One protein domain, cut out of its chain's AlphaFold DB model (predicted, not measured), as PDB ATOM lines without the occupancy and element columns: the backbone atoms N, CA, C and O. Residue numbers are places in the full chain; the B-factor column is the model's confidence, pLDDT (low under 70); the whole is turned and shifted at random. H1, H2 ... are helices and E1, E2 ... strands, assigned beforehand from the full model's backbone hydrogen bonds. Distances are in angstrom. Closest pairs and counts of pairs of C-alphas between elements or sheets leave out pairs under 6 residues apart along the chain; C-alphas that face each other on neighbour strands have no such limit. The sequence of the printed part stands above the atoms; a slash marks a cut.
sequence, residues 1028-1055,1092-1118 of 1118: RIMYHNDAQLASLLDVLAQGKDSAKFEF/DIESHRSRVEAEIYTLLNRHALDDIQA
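What this domain is: This is residues 1028 to 1055 and 1092 to 1118 of the 1118 residues of an uncharacterized protein of Kalmanozyma brasiliensis (strain GHG001) (UniProt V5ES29). A long, straight helix, H2, makes the length of this domain, and a small strand-helix-strand piece packs on one side of it through its shorter helix, H1. Two short parallel strands, E1 and E2, lie side by side near H1, while residues 1112 to 1118 stick out free. The printed part has 55 residues, with two named helices and two named strands in the order E1, H1, E2, H2; the sheet order is E1, E2, and the class is mostly helix. The whole is only just loose, close to compact, with a radius of gyration of the C-alphas of 12.4 A, and it spans 38 by 23 by 16 A.

How they stand to each other: Start at E1, residues 1028 to 1031, and look across to E2, residues 1053 to 1055: they are parallel neighbours at 36 degrees, with N 1029 and O 1054 within hydrogen-bond range at 2.8 A. Between them comes H1, residues 1034 to 1046, which completes a strand-helix-strand unit, two parallel neighbour strands with a helix between, whose crossover is right-handed. The closest C-alphas of E1 and H1 are those of Tyr 1031 and Leu 1037, 6.0 A apart. Then find H2, residues 1092 to 1117, which touches H1 with residues 1100 to 1107 alone; their closest C-alphas, of Asp 1042 and Leu 1107, are 7.4 A apart. H1 and H2 run the same way at a shallow tilt of 34.5 degrees, only just short of steep. E1 and H2 are apart. Every O i to N i+4 pair is within hydrogen-bond range in H1, and 21 of 22 are in H2.

Where its parts are: Find C-alpha 1028 at (210.938, 165.477, 231.793), where E1 begins its 10.1 A; E2 measures 6.4 A. H1 runs 18.6 A from C-alpha 1034 at (222.922, 167.913, 242.581). H2 runs 37.4 A to C-alpha 1117 at (218.755, 195.670, 244.963).

The domain as a whole: Look for the two C-alphas farthest apart, those of Asp 1092 and Ala 1118, at 39.2 A. Residues 1056 to 1091 are not printed, and C-alphas 1055 and 1092 are 17.2 A apart across this cut. The link from E1 to H1 is tight and that from H1 to E2 is short. The mean pLDDT of the printed part is 85.0, and residue 1118, the chain's last, is under 70.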
ATOM      1  N   ARG A1028     210.071 166.368 231.017       92.12
ATOM      2  CA  ARG A1028     210.938 165.477 231.793       92.12
ATOM      3  C   ARG A1028     212.403 165.880 231.626       92.12
ATOM      4  O   ARG A1028     212.906 165.936 230.507       92.12
ATOM      5  N   ILE A1029     213.088 166.115 232.742       92.19
ATOM      6  CA  ILE A1029     214.494 166.520 232.796       92.19
ATOM      7  C   ILE A1029     215.277 165.489 233.603       92.19
ATOM      8  O   ILE A1029     214.945 165.206 234.753       92.19
ATOM      9  N   MET A1030     216.328 164.931 233.001       92.94
ATOM     10  CA  MET A1030     217.250 164.016 233.674       92.94
ATOM     11  C   MET A1030     218.511 164.765 234.114       92.94
ATOM     12  O   MET A1030     219.114 165.474 233.311       92.94
ATOM     13  N   TYR A1031     218.913 164.589 235.372       94.75
ATOM     14  CA  TYR A1031     220.141 165.151 235.948       94.75
ATOM     15  C   TYR A1031     220.955 164.038 236.622       94.75
ATOM     16  O   TYR A1031     220.378 163.076 237.114       94.75
ATOM     17  N   HIS A1032     222.288 164.133 236.644       92.19
ATOM     18  CA  HIS A1032     223.162 163.074 237.185       92.19
ATOM     19  C   HIS A1032     223.878 163.455 238.494       92.19
ATOM     20  O   HIS A1032     224.599 162.633 239.059       92.19
ATOM     21  N   ASN A1033     223.732 164.702 238.949       94.19
ATOM     22  CA  ASN A1033     224.374 165.259 240.142       94.19
ATOM     23  C   ASN A1033     223.590 166.502 240.611       94.19
ATOM     24  O   ASN A1033     223.131 167.269 239.763       94.19
ATOM     25  N   ASP A1034     223.484 166.725 241.919       86.88
ATOM     26  CA  ASP A1034     222.922 167.913 242.581       86.88
ATOM     27  C   ASP A1034     223.399 169.215 241.904       86.88
ATOM     28  O   ASP A1034     222.593 170.065 241.536       86.88
ATOM     29  N   ALA A1035     224.696 169.324 241.593       88.00
ATOM     30  CA  ALA A1035     225.269 170.498 240.923       88.00
ATOM     31  C   ALA A1035     224.703 170.763 239.507       88.00
ATOM     32  O   ALA A1035     224.658 171.910 239.058       88.00
ATOM     33  N   GLN A1036     224.254 169.723 238.791       93.56
ATOM     34  CA  GLN A1036     223.549 169.884 237.512       93.56
ATOM     35  C   GLN A1036     222.099 170.322 237.726       93.56
ATOM     36  O   GLN A1036     221.597 171.131 236.949       93.56
ATOM     37  N   LEU A1037     221.437 169.818 238.774       93.75
ATOM     38  CA  LEU A1037     220.089 170.243 239.143       93.75
ATOM     39  C   LEU A1037     220.079 171.727 239.531       93.75
ATOM     40  O   LEU A1037     219.280 172.477 238.982       93.75
ATOM     41  N   ALA A1038     221.006 172.166 240.384       87.88
ATOM     42  CA  ALA A1038     221.149 173.560 240.805       87.88
ATOM     43  C   ALA A1038     221.370 174.515 239.618       87.88
ATOM     44  O   ALA A1038     220.631 175.486 239.453       87.88
ATOM     45  N   SER A1039     222.330 174.204 238.736       91.31
ATOM     46  CA  SER A1039     222.596 175.009 237.534       91.31
ATOM     47  C   SER A1039     221.412 175.044 236.563       91.31
ATOM     48  O   SER A1039     221.231 176.039 235.863       91.31
ATOM     49  N   LEU A1040     220.616 173.976 236.490       92.50
ATOM     50  CA  LEU A1040     219.450 173.920 235.616       92.50
ATOM     51  C   LEU A1040     218.241 174.641 236.236       92.50
ATOM     52  O   LEU A1040     217.496 175.295 235.512       92.50
ATOM     53  N   LEU A1041     218.073 174.589 237.560       91.88
ATOM     54  CA  LEU A1041     217.064 175.359 238.292       91.88
ATOM     55  C   LEU A1041     217.293 176.873 238.170       91.88
ATOM     56  O   LEU A1041     216.320 177.601 238.019       91.88
ATOM     57  N   ASP A1042     218.546 177.335 238.168       90.25
ATOM     58  CA  ASP A1042     218.908 178.737 237.895       90.25
ATOM     59  C   ASP A1042     218.487 179.157 236.470       90.25
ATOM     60  O   ASP A1042     217.705 180.092 236.289       90.25
ATOM     61  N   VAL A1043     218.869 178.381 235.446       89.50
ATOM     62  CA  VAL A1043     218.444 178.624 234.049       89.50
ATOM     63  C   VAL A1043     216.914 178.622 233.899       89.50
ATOM     64  O   VAL A1043     216.368 179.436 233.151       89.50
ATOM     65  N   LEU A1044     216.197 177.758 234.626       89.56
ATOM     66  CA  LEU A1044     214.730 177.756 234.645       89.56
ATOM     67  C   LEU A1044     214.132 178.944 235.422       89.56
ATOM     68  O   LEU A1044     213.096 179.458 235.010       89.56
ATOM     69  N   ALA A1045     214.773 179.415 236.495       85.50
ATOM     70  CA  ALA A1045     214.339 180.581 237.272       85.50
ATOM     71  C   ALA A1045     214.536 181.915 236.525       85.50
ATOM     72  O   ALA A1045     213.807 182.876 236.787       85.50
ATOM     73  N   GLN A1046     215.480 181.958 235.580       86.94
ATOM     74  CA  GLN A1046     215.660 183.051 234.616       86.94
ATOM     75  C   GLN A1046     214.629 183.001 233.467       86.94
ATOM     76  O   GLN A1046     214.367 184.016 232.813       86.94
ATOM     77  N   GLY A1047     214.011 181.839 233.228       86.12
ATOM     78  CA  GLY A1047     212.927 181.658 232.266       86.12
ATOM     79  C   GLY A1047     211.627 182.336 232.711       86.12
ATOM     80  O   GLY A1047     211.175 182.183 233.843       86.12
ATOM     81  N   LYS A1048     210.980 183.076 231.801       83.69
ATOM     82  CA  LYS A1048     209.692 183.752 232.069       83.69
ATOM     83  C   LYS A1048     208.460 182.877 231.808       83.69
ATOM     84  O   LYS A1048     207.340 183.307 232.080       83.69
ATOM     85  N   ASP A1049     208.665 181.671 231.286       73.06
ATOM     86  CA  ASP A1049     207.601 180.778 230.843       73.06
ATOM     87  C   ASP A1049     207.256 179.745 231.921       73.06
ATOM     88  O   ASP A1049     208.075 178.917 232.320       73.06
ATOM     89  N   SER A1050     206.008 179.780 232.388       72.56
ATOM     90  CA  SER A1050     205.475 178.846 233.378       72.56
ATOM     91  C   SER A1050     205.256 177.459 232.759       72.56
ATOM     92  O   SER A1050     204.181 177.177 232.222       72.56
ATOM     93  N   ALA A1051     206.268 176.595 232.828       83.25
ATOM     94  CA  ALA A1051     206.215 175.215 232.353       83.25
ATOM     95  C   ALA A1051     206.269 174.205 233.515       83.25
ATOM     96  O   ALA A1051     206.915 174.432 234.537       83.25
ATOM     97  N   LYS A1052     205.576 173.070 233.357       87.62
ATOM     98  CA  LYS A1052     205.554 171.977 234.338       87.62
ATOM     99  C   LYS A1052     206.743 171.054 234.071       87.62
ATOM    100  O   LYS A1052     206.817 170.456 233.000       87.62
ATOM    101  N   PHE A1053     207.659 170.941 235.028       89.81
ATOM    102  CA  PHE A1053     208.868 170.123 234.908       89.81
ATOM    103  C   PHE A1053     208.780 168.856 235.761       89.81
ATOM    104  O   PHE A1053     208.124 168.827 236.801       89.81
ATOM    105  N   GLU A1054     209.445 167.795 235.315       89.06
ATOM    106  CA  GLU A1054     209.512 166.523 236.030       89.06
ATOM    107  C   GLU A1054     210.972 166.062 236.107       89.06
ATOM    108  O   GLU A1054     211.561 165.674 235.097       89.06
ATOM    109  N   PHE A1055     211.571 166.145 237.294       92.19
ATOM    110  CA  PHE A1055     213.003 165.927 237.497       92.19
ATOM    111  C   PHE A1055     213.292 164.472 237.876       92.19
ATOM    112  O   PHE A1055     212.742 163.959 238.847       92.19
ATOM    113  N   ASP A1092     218.216 158.237 252.969       82.62
ATOM    114  CA  ASP A1092     219.046 158.920 251.963       82.62
ATOM    115  C   ASP A1092     218.186 159.667 250.934       82.62
ATOM    116  O   ASP A1092     218.531 160.780 250.540       82.62
ATOM    117  N   ILE A1093     217.039 159.101 250.539       77.06
ATOM    118  CA  ILE A1093     216.082 159.754 249.629       77.06
ATOM    119  C   ILE A1093     215.497 161.018 250.279       77.06
ATOM    120  O   ILE A1093     215.506 162.084 249.662       77.06
ATOM    121  N   GLU A1094     215.039 160.938 251.533       81.06
ATOM    122  CA  GLU A1094     214.493 162.096 252.257       81.06
ATOM    123  C   GLU A1094     215.593 163.119 252.626       81.06
ATOM    124  O   GLU A1094     215.354 164.326 252.614       81.06
ATOM    125  N   SER A1095     216.833 162.669 252.866       86.94
ATOM    126  CA  SER A1095     218.015 163.530 253.051       86.94
ATOM    127  C   SER A1095     218.373 164.303 251.773       86.94
ATOM    128  O   SER A1095     218.571 165.521 251.815       86.94
ATOM    129  N   HIS A1096     218.382 163.626 250.619       81.44
ATOM    130  CA  HIS A1096     218.570 164.238 249.298       81.44
ATOM    131  C   HIS A1096     217.470 165.256 248.992       81.44
ATOM    132  O   HIS A1096     217.755 166.407 248.671       81.44
ATOM    133  N   ARG A1097     216.204 164.868 249.185       81.19
ATOM    134  CA  ARG A1097     215.044 165.759 249.062       81.19
ATOM    135  C   ARG A1097     215.190 167.005 249.937       81.19
ATOM    136  O   ARG A1097     215.054 168.110 249.428       81.19
ATOM    137  N   SER A1098     215.497 166.843 251.224       85.12
ATOM    138  CA  SER A1098     215.656 167.952 252.174       85.12
ATOM    139  C   SER A1098     216.771 168.923 251.753       85.12
ATOM    140  O   SER A1098     216.605 170.142 251.838       85.12
ATOM    141  N   ARG A1099     217.877 168.403 251.196       86.62
ATOM    142  CA  ARG A1099     218.945 169.214 250.587       86.62
ATOM    143  C   ARG A1099     218.448 169.998 249.368       86.62
ATOM    144  O   ARG A1099     218.690 171.201 249.296       86.62
ATOM    145  N   VAL A1100     217.733 169.345 248.451       79.81
ATOM    146  CA  VAL A1100     217.170 169.973 247.243       79.81
ATOM    147  C   VAL A1100     216.125 171.040 247.598       79.81
ATOM    148  O   VAL A1100     216.158 172.130 247.030       79.81
ATOM    149  N   GLU A1101     215.251 170.793 248.580       84.19
ATOM    150  CA  GLU A1101     214.317 171.802 249.101       84.19
ATOM    151  C   GLU A1101     215.074 173.020 249.650       84.19
ATOM    152  O   GLU A1101     214.779 174.157 249.271       84.19
ATOM    153  N   ALA A1102     216.089 172.804 250.492       83.25
ATOM    154  CA  ALA A1102     216.898 173.880 251.061       83.25
ATOM    155  C   ALA A1102     217.655 174.695 249.993       83.25
ATOM    156  O   ALA A1102     217.739 175.923 250.105       83.25
ATOM    157  N   GLU A1103     218.169 174.053 248.943       84.38
ATOM    158  CA  GLU A1103     218.835 174.731 247.827       84.38
ATOM    159  C   GLU A1103     217.848 175.555 246.985       84.38
ATOM    160  O   GLU A1103     218.100 176.737 246.743       84.38
ATOM    161  N   ILE A1104     216.675 175.004 246.649       80.25
ATOM    162  CA  ILE A1104     215.594 175.727 245.957       80.25
ATOM    163  C   ILE A1104     215.166 176.969 246.756       80.25
ATOM    164  O   ILE A1104     215.097 178.069 246.201       80.25
ATOM    165  N   TYR A1105     214.936 176.838 248.068       84.94
ATOM    166  CA  TYR A1105     214.629 177.990 248.921       84.94
ATOM    167  C   TYR A1105     215.791 178.994 248.988       84.94
ATOM    168  O   TYR A1105     215.551 180.197 249.092       84.94
ATOM    169  N   THR A1106     217.045 178.548 248.904       87.69
ATOM    170  CA  THR A1106     218.216 179.441 248.901       87.69
ATOM    171  C   THR A1106     218.323 180.232 247.594       87.69
ATOM    172  O   THR A1106     218.543 181.442 247.638       87.69
ATOM    173  N   LEU A1107     218.093 179.595 246.439       80.75
ATOM    174  CA  LEU A1107     218.059 180.256 245.128       80.75
ATOM    175  C   LEU A1107     216.898 181.259 245.025       80.75
ATOM    176  O   LEU A1107     217.106 182.401 244.619       80.75
ATOM    177  N   LEU A1108     215.696 180.888 245.486       79.50
ATOM    178  CA  LEU A1108     214.554 181.809 245.562       79.50
ATOM    179  C   LEU A1108     214.842 183.031 246.446       79.50
ATOM    180  O   LEU A1108     214.488 184.148 246.074       79.50
ATOM    181  N   ASN A1109     215.490 182.838 247.600       83.44
ATOM    182  CA  ASN A1109     215.856 183.942 248.490       83.44
ATOM    183  C   ASN A1109     216.981 184.826 247.922       83.44
ATOM    184  O   ASN A1109     217.002 186.014 248.232       83.44
ATOM    185  N   ARG A1110     217.885 184.289 247.087       84.31
ATOM    186  CA  ARG A1110     218.874 185.093 246.344       84.31
ATOM    187  C   ARG A1110     218.191 185.989 245.318       84.31
ATOM    188  O   ARG A1110     218.280 187.202 245.457       84.31
ATOM    189  N   HIS A1111     217.395 185.424 244.408       74.12
ATOM    190  CA  HIS A1111     216.651 186.237 243.440       74.12
ATOM    191  C   HIS A1111     215.735 187.263 244.119       74.12
ATOM    192  O   HIS A1111     215.649 188.389 243.654       74.12
ATOM    193  N   ALA A1112     215.105 186.931 245.252       75.25
ATOM    194  CA  ALA A1112     214.300 187.890 246.012       75.25
ATOM    195  C   ALA A1112     215.117 189.011 246.694       75.25
ATOM    196  O   ALA A1112     214.536 190.027 247.064       75.25
ATOM    197  N   LEU A1113     216.431 188.845 246.885       83.81
ATOM    198  CA  LEU A1113     217.344 189.908 247.319       83.81
ATOM    199  C   LEU A1113     217.858 190.727 246.131       83.81
ATOM    200  O   LEU A1113     217.962 191.946 246.251       83.81
ATOM    201  N   ASP A1114     218.130 190.087 244.996       80.81
ATOM    202  CA  ASP A1114     218.557 190.754 243.763       80.81
ATOM    203  C   ASP A1114     217.415 191.631 243.197       80.81
ATOM    204  O   ASP A1114     217.621 192.814 242.931       80.81
ATOM    205  N   ASP A1115     216.177 191.111 243.184       73.25
ATOM    206  CA  ASP A1115     214.912 191.821 242.886       73.25
ATOM    207  C   ASP A1115     214.608 192.980 243.883       73.25
ATOM    208  O   ASP A1115     213.638 193.720 243.699       73.25
ATOM    209  N   ILE A1116     215.388 193.128 244.966       81.50
ATOM    210  CA  ILE A1116     215.303 194.224 245.956       81.50
ATOM    211  C   ILE A1116     216.479 195.213 245.837       81.50
ATOM    212  O   ILE A1116     216.365 196.347 246.311       81.50
ATOM    213  N   GLN A1117     217.597 194.807 245.227       78.00
ATOM    214  CA  GLN A1117     218.755 195.670 244.963       78.00
ATOM    215  C   GLN A1117     218.654 196.413 243.617       78.00
ATOM    216  O   GLN A1117     219.362 197.403 243.430       78.00
ATOM    217  N   ALA A1118     217.767 195.962 242.722       68.62
ATOM    218  CA  ALA A1118     217.380 196.621 241.468       68.62
ATOM    219  C   ALA A1118     216.193 197.607 241.615       68.62
ATOM    220  O   ALA A1118     216.138 198.557 240.801       68.62
TER     221      ALA A1118